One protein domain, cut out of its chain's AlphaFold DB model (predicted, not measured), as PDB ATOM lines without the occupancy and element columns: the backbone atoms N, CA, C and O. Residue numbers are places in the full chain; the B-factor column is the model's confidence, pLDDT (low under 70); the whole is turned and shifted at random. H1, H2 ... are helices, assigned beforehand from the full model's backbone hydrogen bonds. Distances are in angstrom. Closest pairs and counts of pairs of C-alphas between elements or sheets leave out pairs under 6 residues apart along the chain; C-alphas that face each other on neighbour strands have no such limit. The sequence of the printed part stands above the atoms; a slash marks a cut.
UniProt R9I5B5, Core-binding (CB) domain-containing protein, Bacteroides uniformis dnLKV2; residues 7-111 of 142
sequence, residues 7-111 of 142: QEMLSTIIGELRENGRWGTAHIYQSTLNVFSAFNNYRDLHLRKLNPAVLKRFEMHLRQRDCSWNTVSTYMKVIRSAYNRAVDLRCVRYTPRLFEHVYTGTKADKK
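What this domain is: This is residues 7 to 111 of the 142 residues of the protein "Core-binding (CB) domain-containing protein" of Bacteroides uniformis dnLKV2 (UniProt R9I5B5). Two helical hairpins, H1 with H2 and H3 with H4, are set crosswise, long H4 crossing the H1 and H2 pair; residues 89 to 111 fold back as a tail. The printed part has 105 residues, with four named helices, H1 to H4 in order, and no named strand: all helix. It is compact, radius of gyration of the C-alphas 13.5 A, spanning 36 by 33 by 26 A.

Where its parts are: Find C-alpha 7 at (4.126, 68.972, -151.969), where H1, residues 7 to 19, begins. H2, residues 23 to 39, runs 24.0 A; H3 is residues 52 to 64. H4, residues 69 to 88, runs 28.1 A to (-6.876, 72.331, -139.623).

How they stand to each other: Look at Thr 32 and Tyr 75, the closest C-alphas of H2 and H4, 5.5 A apart; these helices touch about perpendicular, at 85 degrees. H1 and H3 are apart. In H1 to H4 every O i to N i+4 pair is within hydrogen-bond range.

The domain as a whole: The C-alphas farthest apart, Arg 90 and Lys 110, are 39.2 A apart. The printed part has no cut; the H2 to H3 link is long. Residues 105 to 111 have pLDDT under 70.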
ATOM      1  N   GLN A   7       4.045  68.349-150.655       97.06
ATOM      2  CA  GLN A   7       4.126  68.972-151.969       97.06
ATOM      3  C   GLN A   7       2.753  69.405-152.482       97.06
ATOM      4  O   GLN A   7       2.596  70.548-152.913       97.06
ATOM      5  N   GLU A   8       1.751  68.530-152.384       96.69
ATOM      6  CA  GLU A   8       0.365  68.854-152.732       96.69
ATOM      7  C   GLU A   8      -0.161  70.006-151.876       96.69
ATOM      8  O   GLU A   8      -0.668  70.986-152.414       96.69
ATOM      9  N   MET A   9       0.034  69.941-150.553       97.12
ATOM     10  CA  MET A   9      -0.416  70.994-149.638       97.12
ATOM     11  C   MET A   9       0.233  72.348-149.954       97.12
ATOM     12  O   MET A   9      -0.446  73.372-149.997       97.12
ATOM     13  N   LEU A  10       1.542  72.366-150.218       97.50
ATOM     14  CA  LEU A  10       2.243  73.579-150.639       97.50
ATOM     15  C   LEU A  10       1.705  74.101-151.973       97.50
ATOM     16  O   LEU A  10       1.496  75.302-152.103       97.50
ATOM     17  N   SER A  11       1.445  73.216-152.937       98.00
ATOM     18  CA  SER A  11       0.935  73.587-154.262       98.00
ATOM     19  C   SER A  11      -0.466  74.192-154.181       98.00
ATOM     20  O   SER A  11      -0.720  75.222-154.803       98.00
ATOM     21  N   THR A  12      -1.347  73.623-153.351       97.69
ATOM     22  CA  THR A  12      -2.667  74.196-153.052       97.69
ATOM     23  C   THR A  12      -2.535  75.598-152.459       97.69
ATOM     24  O   THR A  12      -3.131  76.535-152.983       97.69
ATOM     25  N   ILE A  13      -1.696  75.778-151.431       97.62
ATOM     26  CA  ILE A  13      -1.499  77.094-150.803       97.62
ATOM     27  C   ILE A  13      -0.904  78.105-151.797       97.62
ATOM     28  O   ILE A  13      -1.281  79.272-151.787       97.62
ATOM     29  N   ILE A  14       0.012  77.690-152.679       98.06
ATOM     30  CA  ILE A  14       0.573  78.563-153.724       98.06
ATOM     31  C   ILE A  14      -0.525  79.046-154.678       98.06
ATOM     32  O   ILE A  14      -0.543  80.233-155.003       98.06
ATOM     33  N   GLY A  15      -1.426  78.155-155.103       97.88
ATOM     34  CA  GLY A  15      -2.592  78.502-155.919       97.88
ATOM     35  C   GLY A  15      -3.466  79.551-155.234       97.88
ATOM     36  O   GLY A  15      -3.624  80.650-155.762       97.88
ATOM     37  N   GLU A  16      -3.895  79.269-153.999       97.81
ATOM     38  CA  GLU A  16      -4.702  80.187-153.184       97.81
ATOM     39  C   GLU A  16      -4.011  81.555-153.006       97.81
ATOM     40  O   GLU A  16      -4.637  82.610-153.095       97.81
ATOM     41  N   LEU A  17      -2.697  81.581-152.763       96.88
ATOM     42  CA  LEU A  17      -1.950  82.831-152.607       96.88
ATOM     43  C   LEU A  17      -1.917  83.653-153.899       96.88
ATOM     44  O   LEU A  17      -1.983  84.880-153.827       96.88
ATOM     45  N   ARG A  18      -1.801  83.009-155.063       97.62
ATOM     46  CA  ARG A  18      -1.796  83.693-156.365       97.62
ATOM     47  C   ARG A  18      -3.169  84.243-156.719       97.62
ATOM     48  O   ARG A  18      -3.251  85.396-157.129       97.62
ATOM     49  N   GLU A  19      -4.224  83.466-156.490       98.00
ATOM     50  CA  GLU A  19      -5.615  83.904-156.672       98.00
ATOM     51  C   GLU A  19      -5.930  85.140-155.821       98.00
ATOM     52  O   GLU A  19      -6.581  86.072-156.282       98.00
ATOM     53  N   ASN A  20      -5.371  85.206-154.611       97.00
ATOM     54  CA  ASN A  20      -5.501  86.354-153.712       97.00
ATOM     55  C   ASN A  20      -4.503  87.501-153.993       97.00
ATOM     56  O   ASN A  20      -4.344  88.396-153.164       97.00
ATOM     57  N   GLY A  21      -3.761  87.468-155.106       95.00
ATOM     58  CA  GLY A  21      -2.797  88.511-155.481       95.00
ATOM     59  C   GLY A  21      -1.541  88.591-154.599       95.00
ATOM     60  O   GLY A  21      -0.761  89.539-154.694       95.00
ATOM     61  N   ARG A  22      -1.288  87.598-153.739       95.62
ATOM     62  CA  ARG A  22      -0.162  87.563-152.787       95.62
ATOM     63  C   ARG A  22       1.097  86.948-153.402       95.62
ATOM     64  O   ARG A  22       1.711  86.042-152.829       95.62
ATOM     65  N   TRP A  23       1.519  87.470-154.549       91.12
ATOM     66  CA  TRP A  23       2.609  86.925-155.369       91.12
ATOM     67  C   TRP A  23       3.940  86.769-154.626       91.12
ATOM     68  O   TRP A  23       4.590  85.733-154.750       91.12
ATOM     69  N   GLY A  24       4.325  87.744-153.797       93.62
ATOM     70  CA  GLY A  24       5.566  87.668-153.018       93.62
ATOM     71  C   GLY A  24       5.562  86.518-152.005       93.62
ATOM     72  O   GLY A  24       6.540  85.786-151.882       93.62
ATOM     73  N   THR A  25       4.433  86.292-151.323       91.06
ATOM     74  CA  THR A  25       4.299  85.133-150.424       91.06
ATOM     75  C   THR A  25       4.251  83.831-151.226       91.06
ATOM     76  O   THR A  25       4.922  82.869-150.855       91.06
ATOM     77  N   ALA A  26       3.519  83.805-152.344       95.00
ATOM     78  CA  ALA A  26       3.446  82.640-153.224       95.00
ATOM     79  C   ALA A  26       4.833  82.225-153.738       95.00
ATOM     80  O   ALA A  26       5.149  81.037-153.761       95.00
ATOM     81  N   HIS A  27       5.690  83.190-154.081       95.25
ATOM     82  CA  HIS A  27       7.067  82.927-154.487       95.25
ATOM     83  C   HIS A  27       7.855  82.232-153.373       95.25
ATOM     84  O   HIS A  27       8.549  81.254-153.641       95.25
ATOM     85  N   ILE A  28       7.754  82.688-152.122       94.88
ATOM     86  CA  ILE A  28       8.468  82.063-150.996       94.88
ATOM     87  C   ILE A  28       8.014  80.604-150.809       94.88
ATOM     88  O   ILE A  28       8.846  79.713-150.609       94.88
ATOM     89  N   TYR A  29       6.709  80.344-150.924       97.94
ATOM     90  CA  TYR A  29       6.162  78.988-150.858       97.94
ATOM     91  C   TYR A  29       6.646  78.122-152.027       97.94
ATOM     92  O   TYR A  29       7.085  76.996-151.803       97.94
ATOM     93  N   GLN A  30       6.661  78.660-153.248       98.06
ATOM     94  CA  GLN A  30       7.168  77.962-154.430       98.06
ATOM     95  C   GLN A  30       8.659  77.631-154.304       98.06
ATOM     96  O   GLN A  30       9.067  76.508-154.594       98.06
ATOM     97  N   SER A  31       9.484  78.572-153.837       96.94
ATOM     98  CA  SER A  31      10.905  78.317-153.590       96.94
ATOM     99  C   SER A  31      11.094  77.217-152.547       96.94
ATOM    100  O   SER A  31      11.912  76.322-152.748       96.94
ATOM    101  N   THR A  32      10.299  77.239-151.474       97.06
ATOM    102  CA  THR A  32      10.329  76.187-150.448       97.06
ATOM    103  C   THR A  32       9.955  74.828-151.037       97.06
ATOM    104  O   THR A  32      10.669  73.856-150.800       97.06
ATOM    105  N   LEU A  33       8.886  74.760-151.839       98.19
ATOM    106  CA  LEU A  33       8.457  73.547-152.539       98.19
ATOM    107  C   LEU A  33       9.575  72.992-153.425       98.19
ATOM    108  O   LEU A  33       9.930  71.826-153.299       98.19
ATOM    109  N   ASN A  34      10.182  73.828-154.267       97.00
ATOM    110  CA  ASN A  34      11.234  73.400-155.188       97.00
ATOM    111  C   ASN A  34      12.450  72.834-154.440       97.00
ATOM    112  O   ASN A  34      12.966  71.771-154.788       97.00
ATOM    113  N   VAL A  35      12.898  73.530-153.391       96.75
ATOM    114  CA  VAL A  35      14.059  73.110-152.596       96.75
ATOM    115  C   VAL A  35      13.750  71.843-151.799       96.75
ATOM    116  O   VAL A  35      14.589  70.945-151.738       96.75
ATOM    117  N   PHE A  36      12.547  71.727-151.233       97.44
ATOM    118  CA  PHE A  36      12.126  70.524-150.520       97.44
ATOM    119  C   PHE A  36      11.983  69.316-151.453       97.44
ATOM    120  O   PHE A  36      12.447  68.226-151.121       97.44
ATOM    121  N   SER A  37      11.397  69.498-152.637       96.69
ATOM    122  CA  SER A  37      11.298  68.443-153.647       96.69
ATOM    123  C   SER A  37      12.681  67.959-154.070       96.69
ATOM    124  O   SER A  37      12.911  66.755-154.087       96.69
ATOM    125  N   ALA A  38      13.636  68.866-154.306       95.62
ATOM    126  CA  ALA A  38      15.015  68.482-154.600       95.62
ATOM    127  C   ALA A  38      15.669  67.712-153.434       95.62
ATOM    128  O   ALA A  38      16.325  66.700-153.660       95.62
ATOM    129  N   PHE A  39      15.451  68.144-152.185       96.06
ATOM    130  CA  PHE A  39      15.905  67.418-150.990       96.06
ATOM    131  C   PHE A  39      15.329  65.997-150.911       96.06
ATOM    132  O   PHE A  39      16.031  65.066-150.521       96.06
ATOM    133  N   ASN A  40      14.064  65.815-151.296       95.25
ATOM    134  CA  ASN A  40      13.383  64.523-151.253       95.25
ATOM    135  C   ASN A  40      13.484  63.730-152.572       95.25
ATOM    136  O   ASN A  40      12.660  62.850-152.823       95.25
ATOM    137  N   ASN A  41      14.477  64.029-153.422       95.06
ATOM    138  CA  ASN A  41      14.697  63.379-154.723       95.06
ATOM    139  C   ASN A  41      13.449  63.361-155.622       95.06
ATOM    140  O   ASN A  41      13.166  62.360-156.278       95.06
ATOM    141  N   TYR A  42      12.671  64.444-155.598       93.88
ATOM    142  CA  TYR A  42      11.413  64.618-156.331       93.88
ATOM    143  C   TYR A  42      10.351  63.553-156.037       93.88
ATOM    144  O   TYR A  42       9.384  63.416-156.778       93.88
ATOM    145  N   ARG A  43      10.504  62.810-154.937       93.88
ATOM    146  CA  ARG A  43       9.466  61.916-154.432       93.88
ATOM    147  C   ARG A  43       8.541  62.698-153.525       93.88
ATOM    148  O   ARG A  43       8.982  63.587-152.792       93.88
ATOM    149  N   ASP A  44       7.277  62.319-153.506       92.75
ATOM    150  CA  ASP A  44       6.337  62.930-152.584       92.75
ATOM    151  C   ASP A  44       6.542  62.443-151.150       92.75
ATOM    152  O   ASP A  44       6.864  61.280-150.889       92.75
ATOM    153  N   LEU A  45       6.357  63.357-150.195       95.00
ATOM    154  CA  LEU A  45       6.374  63.032-148.777       95.00
ATOM    155  C   LEU A  45       4.966  63.183-148.214       95.00
ATOM    156  O   LEU A  45       4.479  64.296-148.025       95.00
ATOM    157  N   HIS A  46       4.331  62.064-147.869       95.19
ATOM    158  CA  HIS A  46       3.083  62.093-147.109       95.19
ATOM    159  C   HIS A  46       3.273  62.867-145.803       95.19
ATOM    160  O   HIS A  46       4.187  62.568-145.032       95.19
ATOM    161  N   LEU A  47       2.366  63.797-145.496       93.62
ATOM    162  CA  LEU A  47       2.457  64.621-144.285       93.62
ATOM    163  C   LEU A  47       2.429  63.792-142.989       93.62
ATOM    164  O   LEU A  47       3.007  64.195-141.986       93.62
ATOM    165  N   ARG A  48       1.843  62.587-143.018       92.06
ATOM    166  CA  ARG A  48       1.895  61.610-141.910       92.06
ATOM    167  C   ARG A  48       3.301  61.075-141.624       92.06
ATOM    168  O   ARG A  48       3.568  60.636-140.513       92.06
ATOM    169  N   LYS A  49       4.181  61.075-142.629       93.56
ATOM    170  CA  LYS A  49       5.584  60.647-142.521       93.56
ATOM    171  C   LYS A  49       6.513  61.806-142.151       93.56
ATOM    172  O   LYS A  49       7.700  61.573-141.919       93.56
ATOM    173  N   LEU A  50       5.999  63.039-142.084       94.62
ATOM    174  CA  LEU A  50       6.764  64.186-141.615       94.62
ATOM    175  C   LEU A  50       7.054  64.021-140.120       94.62
ATOM    176  O   LEU A  50       6.150  63.831-139.311       94.62
ATOM    177  N   ASN A  51       8.330  64.075-139.754       93.81
ATOM    178  CA  ASN A  51       8.790  63.889-138.383       93.81
ATOM    179  C   ASN A  51       9.999  64.801-138.094       93.81
ATOM    180  O   ASN A  51      10.592  65.339-139.039       93.81
ATOM    181  N   PRO A  52      10.395  64.967-136.818       92.19
ATOM    182  CA  PRO A  52      11.507  65.845-136.456       92.19
ATOM    183  C   PRO A  52      12.827  65.484-137.152       92.19
ATOM    184  O   PRO A  52      13.584  66.375-137.523       92.19
ATOM    185  N   ALA A  53      13.094  64.196-137.402       93.25
ATOM    186  CA  ALA A  53      14.317  63.759-138.074       93.25
ATOM    187  C   ALA A  53      14.351  64.175-139.556       93.25
ATOM    188  O   ALA A  53      15.393  64.602-140.048       93.25
ATOM    189  N   VAL A  54      13.221  64.093-140.270       95.44
ATOM    190  CA  VAL A  54      13.097  64.603-141.648       95.44
ATOM    191  C   VAL A  54      13.349  66.108-141.674       95.44
ATOM    192  O   VAL A  54      14.144  66.576-142.486       95.44
ATOM    193  N   LEU A  55      12.722  66.851-140.760       96.12
ATOM    194  CA  LEU A  55      12.898  68.298-140.663       96.12
ATOM    195  C   LEU A  55      14.350  68.662-140.332       96.12
ATOM    196  O   LEU A  55      14.898  69.577-140.939       96.12
ATOM    197  N   LYS A  56      15.018  67.916-139.444       94.56
ATOM    198  CA  LYS A  56      16.424  68.174-139.118       94.56
ATOM    199  C   LYS A  56      17.361  67.900-140.293       94.56
ATOM    200  O   LYS A  56      18.250  68.703-140.559       94.56
ATOM    201  N   ARG A  57      17.135  66.819-141.047       96.06
ATOM    202  CA  ARG A  57      17.885  66.560-142.288       96.06
ATOM    203  C   ARG A  57      17.654  67.652-143.327       96.06
ATOM    204  O   ARG A  57      18.603  68.058-143.988       96.06
ATOM    205  N   PHE A  58      16.425  68.149-143.442       97.12
ATOM    206  CA  PHE A  58      16.125  69.272-144.324       97.12
ATOM    207  C   PHE A  58      16.855  70.551-143.880       97.12
ATOM    208  O   PHE A  58      17.459  71.221-144.709       97.12
ATOM    209  N   GLU A  59      16.896  70.857-142.579       95.19
ATOM    210  CA  GLU A  59      17.681  71.977-142.032       95.19
ATOM    211  C   GLU A  59      19.160  71.884-142.428       95.19
ATOM    212  O   GLU A  59      19.733  72.843-142.946       95.19
ATOM    213  N   MET A  60      19.763  70.709-142.220       94.19
ATOM    214  CA  MET A  60      21.159  70.447-142.568       94.19
ATOM    215  C   MET A  60      21.394  70.592-144.072       94.19
ATOM    216  O   MET A  60      22.380  71.204-144.471       94.19
ATOM    217  N   HIS A  61      20.470  70.103-144.899       95.81
ATOM    218  CA  HIS A  61      20.536  70.247-146.350       95.81
ATOM    219  C   HIS A  61      20.541  71.717-146.792       95.81
ATOM    220  O   HIS A  61      21.328  72.102-147.652       95.81
ATOM    221  N   LEU A  62      19.708  72.563-146.179       94.06
ATOM    222  CA  LEU A  62      19.717  74.000-146.462       94.06
ATOM    223  C   LEU A  62      21.049  74.641-146.057       94.06
ATOM    224  O   LEU A  62      21.593  75.453-146.801       94.06
ATOM    225  N   ARG A  63      21.601  74.253-144.903       92.81
ATOM    226  CA  ARG A  63      22.904  74.749-144.439       92.81
ATOM    227  C   ARG A  63      24.064  74.302-145.327       92.81
ATOM    228  O   ARG A  63      24.977  75.089-145.523       92.81
ATOM    229  N   GLN A  64      24.008  73.096-145.890       92.81
ATOM    230  CA  GLN A  64      24.986  72.594-146.866       92.81
ATOM    231  C   GLN A  64      24.924  73.326-148.212       92.81
ATOM    232  O   GLN A  64      25.905  73.337-148.940       92.81
ATOM    233  N   ARG A  65      23.784  73.941-148.544       91.06
ATOM    234  CA  ARG A  65      23.616  74.820-149.713       91.06
ATOM    235  C   ARG A  65      23.924  76.290-149.401       91.06
ATOM    236  O   ARG A  65      23.373  77.173-150.054       91.06
ATOM    237  N   ASP A  66      24.679  76.555-148.336       90.69
ATOM    238  CA  ASP A  66      25.041  77.898-147.867       90.69
ATOM    239  C   ASP A  66      23.849  78.844-147.607       90.69
ATOM    240  O   ASP A  66      23.998  80.065-147.527       90.69
ATOM    241  N   CYS A  67      22.638  78.307-147.401       89.19
ATOM    242  CA  CYS A  67      21.478  79.132-147.078       89.19
ATOM    243  C   CYS A  67      21.671  79.794-145.712       89.19
ATOM    244  O   CYS A  67      21.925  79.116-144.710       89.19
ATOM    245  N   SER A  68      21.482  81.115-145.644       89.44
ATOM    246  CA  SER A  68      21.509  81.862-144.383       89.44
ATOM    247  C   SER A  68      20.511  81.291-143.367       89.44
ATOM    248  O   SER A  68      19.477  80.730-143.738       89.44
ATOM    249  N   TRP A  69      20.765  81.485-142.073       88.50
ATOM    250  CA  TRP A  69      19.814  81.090-141.029       88.50
ATOM    251  C   TRP A  69      18.431  81.739-141.208       88.50
ATOM    252  O   TRP A  69      17.420  81.124-140.875       88.50
ATOM    253  N   ASN A  70      18.353  82.930-141.808       87.06
ATOM    254  CA  ASN A  70      17.076  83.574-142.134       87.06
ATOM    255  C   ASN A  70      16.321  82.819-143.230       87.06
ATOM    256  O   ASN A  70      15.112  82.606-143.110       87.06
ATOM    257  N   THR A  71      17.029  82.367-144.267       88.56
ATOM    258  CA  THR A  71      16.462  81.529-145.328       88.56
ATOM    259  C   THR A  71      15.979  80.197-144.757       88.56
ATOM    260  O   THR A  71      14.839  79.809-145.003       88.56
ATOM    261  N   VAL A  72      16.795  79.549-143.914       92.06
ATOM    262  CA  VAL A  72      16.425  78.308-143.209       92.06
ATOM    263  C   VAL A  72      15.139  78.502-142.411       92.06
ATOM    264  O   VAL A  72      14.177  77.758-142.598       92.06
ATOM    265  N   SER A  73      15.074  79.546-141.583       88.56
ATOM    266  CA  SER A  73      13.877  79.849-140.797       88.56
ATOM    267  C   SER A  73      12.659  80.150-141.650       88.56
ATOM    268  O   SER A  73      11.552  79.757-141.289       88.56
ATOM    269  N   THR A  74      12.840  80.842-142.773       92.00
ATOM    270  CA  THR A  74      11.747  81.147-143.699       92.00
ATOM    271  C   THR A  74      11.151  79.858-144.256       92.00
ATOM    272  O   THR A  74       9.944  79.652-144.152       92.00
ATOM    273  N   TYR A  75      11.985  78.944-144.754       95.75
ATOM    274  CA  TYR A  75      11.514  77.669-145.302       95.75
ATOM    275  C   TYR A  75      10.908  76.762-144.224       95.75
ATOM    276  O   TYR A  75       9.857  76.162-144.447       95.75
ATOM    277  N   MET A  76      11.485  76.718-143.019       95.38
ATOM    278  CA  MET A  76      10.898  75.967-141.903       95.38
ATOM    279  C   MET A  76       9.529  76.511-141.484       95.38
ATOM    280  O   MET A  76       8.618  75.733-141.199       95.38
ATOM    281  N   LYS A  77       9.354  77.839-141.474       92.31
ATOM    282  CA  LYS A  77       8.060  78.477-141.191       92.31
ATOM    283  C   LYS A  77       7.027  78.139-142.265       92.31
ATOM    284  O   LYS A  77       5.899  77.825-141.904       92.31
ATOM    285  N   VAL A  78       7.410  78.117-143.542       96.31
ATOM    286  CA  VAL A  78       6.524  77.698-144.643       96.31
ATOM    287  C   VAL A  78       6.065  76.247-144.474       96.31
ATOM    288  O   VAL A  78       4.865  75.983-144.522       96.31
ATOM    289  N   ILE A  79       6.987  75.313-144.207       96.75
ATOM    290  CA  ILE A  79       6.630  73.902-143.972       96.75
ATOM    291  C   ILE A  79       5.709  73.773-142.753       96.75
ATOM    292  O   ILE A  79       4.734  73.022-142.796       96.75
ATOM    293  N   ARG A  80       5.967  74.534-141.682       95.25
ATOM    294  CA  ARG A  80       5.096  74.567-140.501       95.25
ATOM    295  C   ARG A  80       3.699  75.087-140.824       95.25
ATOM    296  O   ARG A  80       2.727  74.481-140.389       95.25
ATOM    297  N   SER A  81       3.586  76.169-141.589       94.69
ATOM    298  CA  SER A  81       2.295  76.706-142.023       94.69
ATOM    299  C   SER A  81       1.518  75.698-142.871       94.69
ATOM    300  O   SER A  81       0.334  75.493-142.620       94.69
ATOM    301  N   ALA A  82       2.181  75.011-143.805       96.62
ATOM    302  CA  ALA A  82       1.563  73.956-144.608       96.62
ATOM    303  C   ALA A  82       1.103  72.763-143.750       96.62
ATOM    304  O   ALA A  82      -0.013  72.273-143.912       96.62
ATOM    305  N   TYR A  83       1.928  72.323-142.795       96.06
ATOM    306  CA  TYR A  83       1.560  71.263-141.856       96.06
ATOM    307  C   TYR A  83       0.354  71.656-140.992       96.06
ATOM    308  O   TYR A  83      -0.603  70.891-140.902       96.06
ATOM    309  N   ASN A  84       0.361  72.857-140.408       94.62
ATOM    310  CA  ASN A  84      -0.748  73.349-139.591       94.62
ATOM    311  C   ASN A  84      -2.041  73.447-140.410       94.62
ATOM    312  O   ASN A  84      -3.073  72.956-139.967       94.62
ATOM    313  N   ARG A  85      -1.974  73.950-141.650       94.75
ATOM    314  CA  ARG A  85      -3.122  73.965-142.569       94.75
ATOM    315  C   ARG A  85      -3.681  72.559-142.808       94.75
ATOM    316  O   ARG A  85      -4.893  72.374-142.813       94.75
ATOM    317  N   ALA A  86      -2.821  71.552-142.965       94.88
ATOM    318  CA  ALA A  86      -3.251  70.160-143.111       94.88
ATOM    319  C   ALA A  86      -3.867  69.563-141.836       94.88
ATOM    320  O   ALA A  86      -4.730  68.685-141.932       94.88
ATOM    321  N   VAL A  87      -3.443  70.025-140.659       94.25
ATOM    322  CA  VAL A  87      -4.072  69.688-139.377       94.25
ATOM    323  C   VAL A  87      -5.461  70.324-139.284       94.25
ATOM    324  O   VAL A  87      -6.420  69.618-138.973       94.25
ATOM    325  N   ASP A  88      -5.598  71.604-139.639       94.00
ATOM    326  CA  ASP A  88      -6.876  72.331-139.623       94.00
ATOM    327  C   ASP A  88      -7.905  71.691-140.569       94.00
ATOM    328  O   ASP A  88      -9.072  71.515-140.219       94.00
ATOM    329  N   LEU A  89      -7.453  71.245-141.745       92.94
ATOM    330  CA  LEU A  89      -8.258  70.504-142.725       92.94
ATOM    331  C   LEU A  89      -8.500  69.031-142.340       92.94
ATOM    332  O   LEU A  89      -9.093  68.274-143.112       92.94
ATOM    333  N   ARG A  90      -8.044  68.593-141.158       92.50
ATOM    334  CA  ARG A  90      -8.163  67.218-140.636       92.50
ATOM    335  C   ARG A  90      -7.560  66.148-141.555       92.50
ATOM    336  O   ARG A  90      -7.932  64.972-141.485       92.50
ATOM    337  N   CYS A  91      -6.605  66.521-142.406       90.06
ATOM    338  CA  CYS A  91      -5.889  65.583-143.269       90.06
ATOM    339  C   CYS A  91      -4.823  64.794-142.492       90.06
ATOM    340  O   CYS A  91      -4.532  63.641-142.823       90.06
ATOM    341  N   VAL A  92      -4.262  65.387-141.431       92.50
ATOM    342  CA  VAL A  92      -3.264  64.773-140.540       92.50
ATOM    343  C   VAL A  92      -3.580  65.111-139.082       92.50
ATOM    344  O   VAL A  92      -4.201  66.128-138.791       92.50
ATOM    345  N   ARG A  93      -3.190  64.231-138.152       91.75
ATOM    346  CA  ARG A  93      -3.311  64.494-136.712       91.75
ATOM    347  C   ARG A  93      -2.203  65.439-136.254       91.75
ATOM    348  O   ARG A  93      -1.068  65.323-136.711       91.75
ATOM    349  N   TYR A  94      -2.533  66.329-135.327       91.38
ATOM    350  CA  TYR A  94      -1.546  67.198-134.700       91.38
ATOM    351  C   TYR A  94      -0.503  66.379-133.928       91.38
ATOM    352  O   TYR A  94      -0.855  65.549-133.088       91.38
ATOM    353  N   THR A  95       0.771  66.643-134.200       89.81
ATOM    354  CA  THR A  95       1.918  66.046-133.518       89.81
ATOM    355  C   THR A  95       2.596  67.123-132.671       89.81
ATOM    356  O   THR A  95       3.209  68.041-133.230       89.81
ATOM    357  N   PRO A  96       2.529  67.032-131.331       86.00
ATOM    358  CA  PRO A  96       3.207  67.971-130.448       86.00
ATOM    359  C   PRO A  96       4.712  68.010-130.724       86.00
ATOM    360  O   PRO A  96       5.327  66.976-130.986       86.00
ATOM    361  N   ARG A  97       5.316  69.201-130.626       84.31
ATOM    362  CA  ARG A  97       6.778  69.402-130.692       84.31
ATOM    363  C   ARG A  97       7.449  68.961-132.006       84.31
ATOM    364  O   ARG A  97       8.671  68.859-132.076       84.31
ATOM    365  N   LEU A  98       6.679  68.797-133.089       87.69
ATOM    366  CA  LEU A  98       7.191  68.385-134.406       87.69
ATOM    367  C   LEU A  98       8.352  69.264-134.913       87.69
ATOM    368  O   LEU A  98       9.292  68.761-135.521       87.69
ATOM    369  N   PHE A  99       8.306  70.567-134.622       89.62
ATOM    370  CA  PHE A  99       9.319  71.540-135.035       89.62
ATOM    371  C   PHE A  99      10.185  72.066-133.874       89.62
ATOM    372  O   PHE A  99      10.818  73.107-134.029       89.62
ATOM    373  N   GLU A 100      10.175  71.418-132.706       80.81
ATOM    374  CA  GLU A 100      10.875  71.906-131.501       80.81
ATOM    375  C   GLU A 100      12.398  71.956-131.689       80.81
ATOM    376  O   GLU A 100      13.049  72.907-131.272       80.81
ATOM    377  N   HIS A 101      12.956  70.967-132.386       80.25
ATOM    378  CA  HIS A 101      14.404  70.784-132.532       80.25
ATOM    379  C   HIS A 101      14.973  71.338-133.848       80.25
ATOM    380  O   HIS A 101      16.137  71.083-134.180       80.25
ATOM    381  N   VAL A 102      14.158  72.071-134.617       81.62
ATOM    382  CA  VAL A 102      14.604  72.716-135.856       81.62
ATOM    383  C   VAL A 102      14.665  74.225-135.724       81.62
ATOM    384  O   VAL A 102      13.837  74.851-135.056       81.62
ATOM    385  N   TYR A 103      15.656  74.822-136.383       76.75
ATOM    386  CA  TYR A 103      15.864  76.259-136.327       76.75
ATOM    387  C   TYR A 103      14.691  76.993-136.974       76.75
ATOM    388  O   TYR A 103      14.502  76.975-138.190       76.75
ATOM    389  N   THR A 104      13.901  77.663-136.136       75.56
ATOM    390  CA  THR A 104      12.810  78.545-136.578       75.56
ATOM    391  C   THR A 104      12.902  79.948-135.983       75.56
ATOM    392  O   THR A 104      11.976  80.752-136.118       75.56
ATOM    393  N   GLY A 105      14.047  80.246-135.360       64.12
ATOM    394  CA  GLY A 105      14.370  81.542-134.783       64.12
ATOM    395  C   GLY A 105      14.486  82.630-135.846       64.12
ATOM    396  O   GLY A 105      14.894  82.396-136.982       64.12
ATOM    397  N   THR A 106      14.121  83.851-135.492       45.19
ATOM    398  CA  THR A 106      14.347  85.015-136.349       45.19
ATOM    399  C   THR A 106      15.693  85.598-135.939       45.19
ATOM    400  O   THR A 106      15.780  86.200-134.872       45.19
ATOM    401  N   LYS A 107      16.756  85.415-136.735       42.62
ATOM    402  CA  LYS A 107      17.941  86.249-136.532       42.62
ATOM    403  C   LYS A 107      17.560  87.608-137.102       42.62
ATOM    404  O   LYS A 107      17.289  87.736-138.292       42.62
ATOM    405  N   ALA A 108      17.444  88.612-136.241       36.84
ATOM    406  CA  ALA A 108      17.439  89.988-136.696       36.84
ATOM    407  C   ALA A 108      18.855  90.279-137.199       36.84
ATOM    408  O   ALA A 108      19.669  90.849-136.476       36.84
ATOM    409  N   ASP A 109      19.192  89.841-138.415       40.06
ATOM    410  CA  ASP A 109      20.256  90.536-139.123       40.06
ATOM    411  C   ASP A 109      19.744  91.966-139.241       40.06
ATOM    412  O   ASP A 109      18.675  92.211-139.810       40.06
ATOM    413  N   LYS A 110      20.427  92.867-138.523       35.44
ATOM    414  CA  LYS A 110      20.124  94.292-138.461       35.44
ATOM    415  C   LYS A 110      19.729  94.713-139.865       35.44
ATOM    416  O   LYS A 110      20.512  94.525-140.792       35.44
ATOM    417  N   LYS A 111      18.506  95.227-140.008       38.22
ATOM    418  CA  LYS A 111      18.081  95.925-141.216       38.22
ATOM    419  C   LYS A 111      19.154  96.974-141.474       38.22
ATOM    420  O   LYS A 111      19.161  98.013-140.824       38.22
TER     421      LYS A 111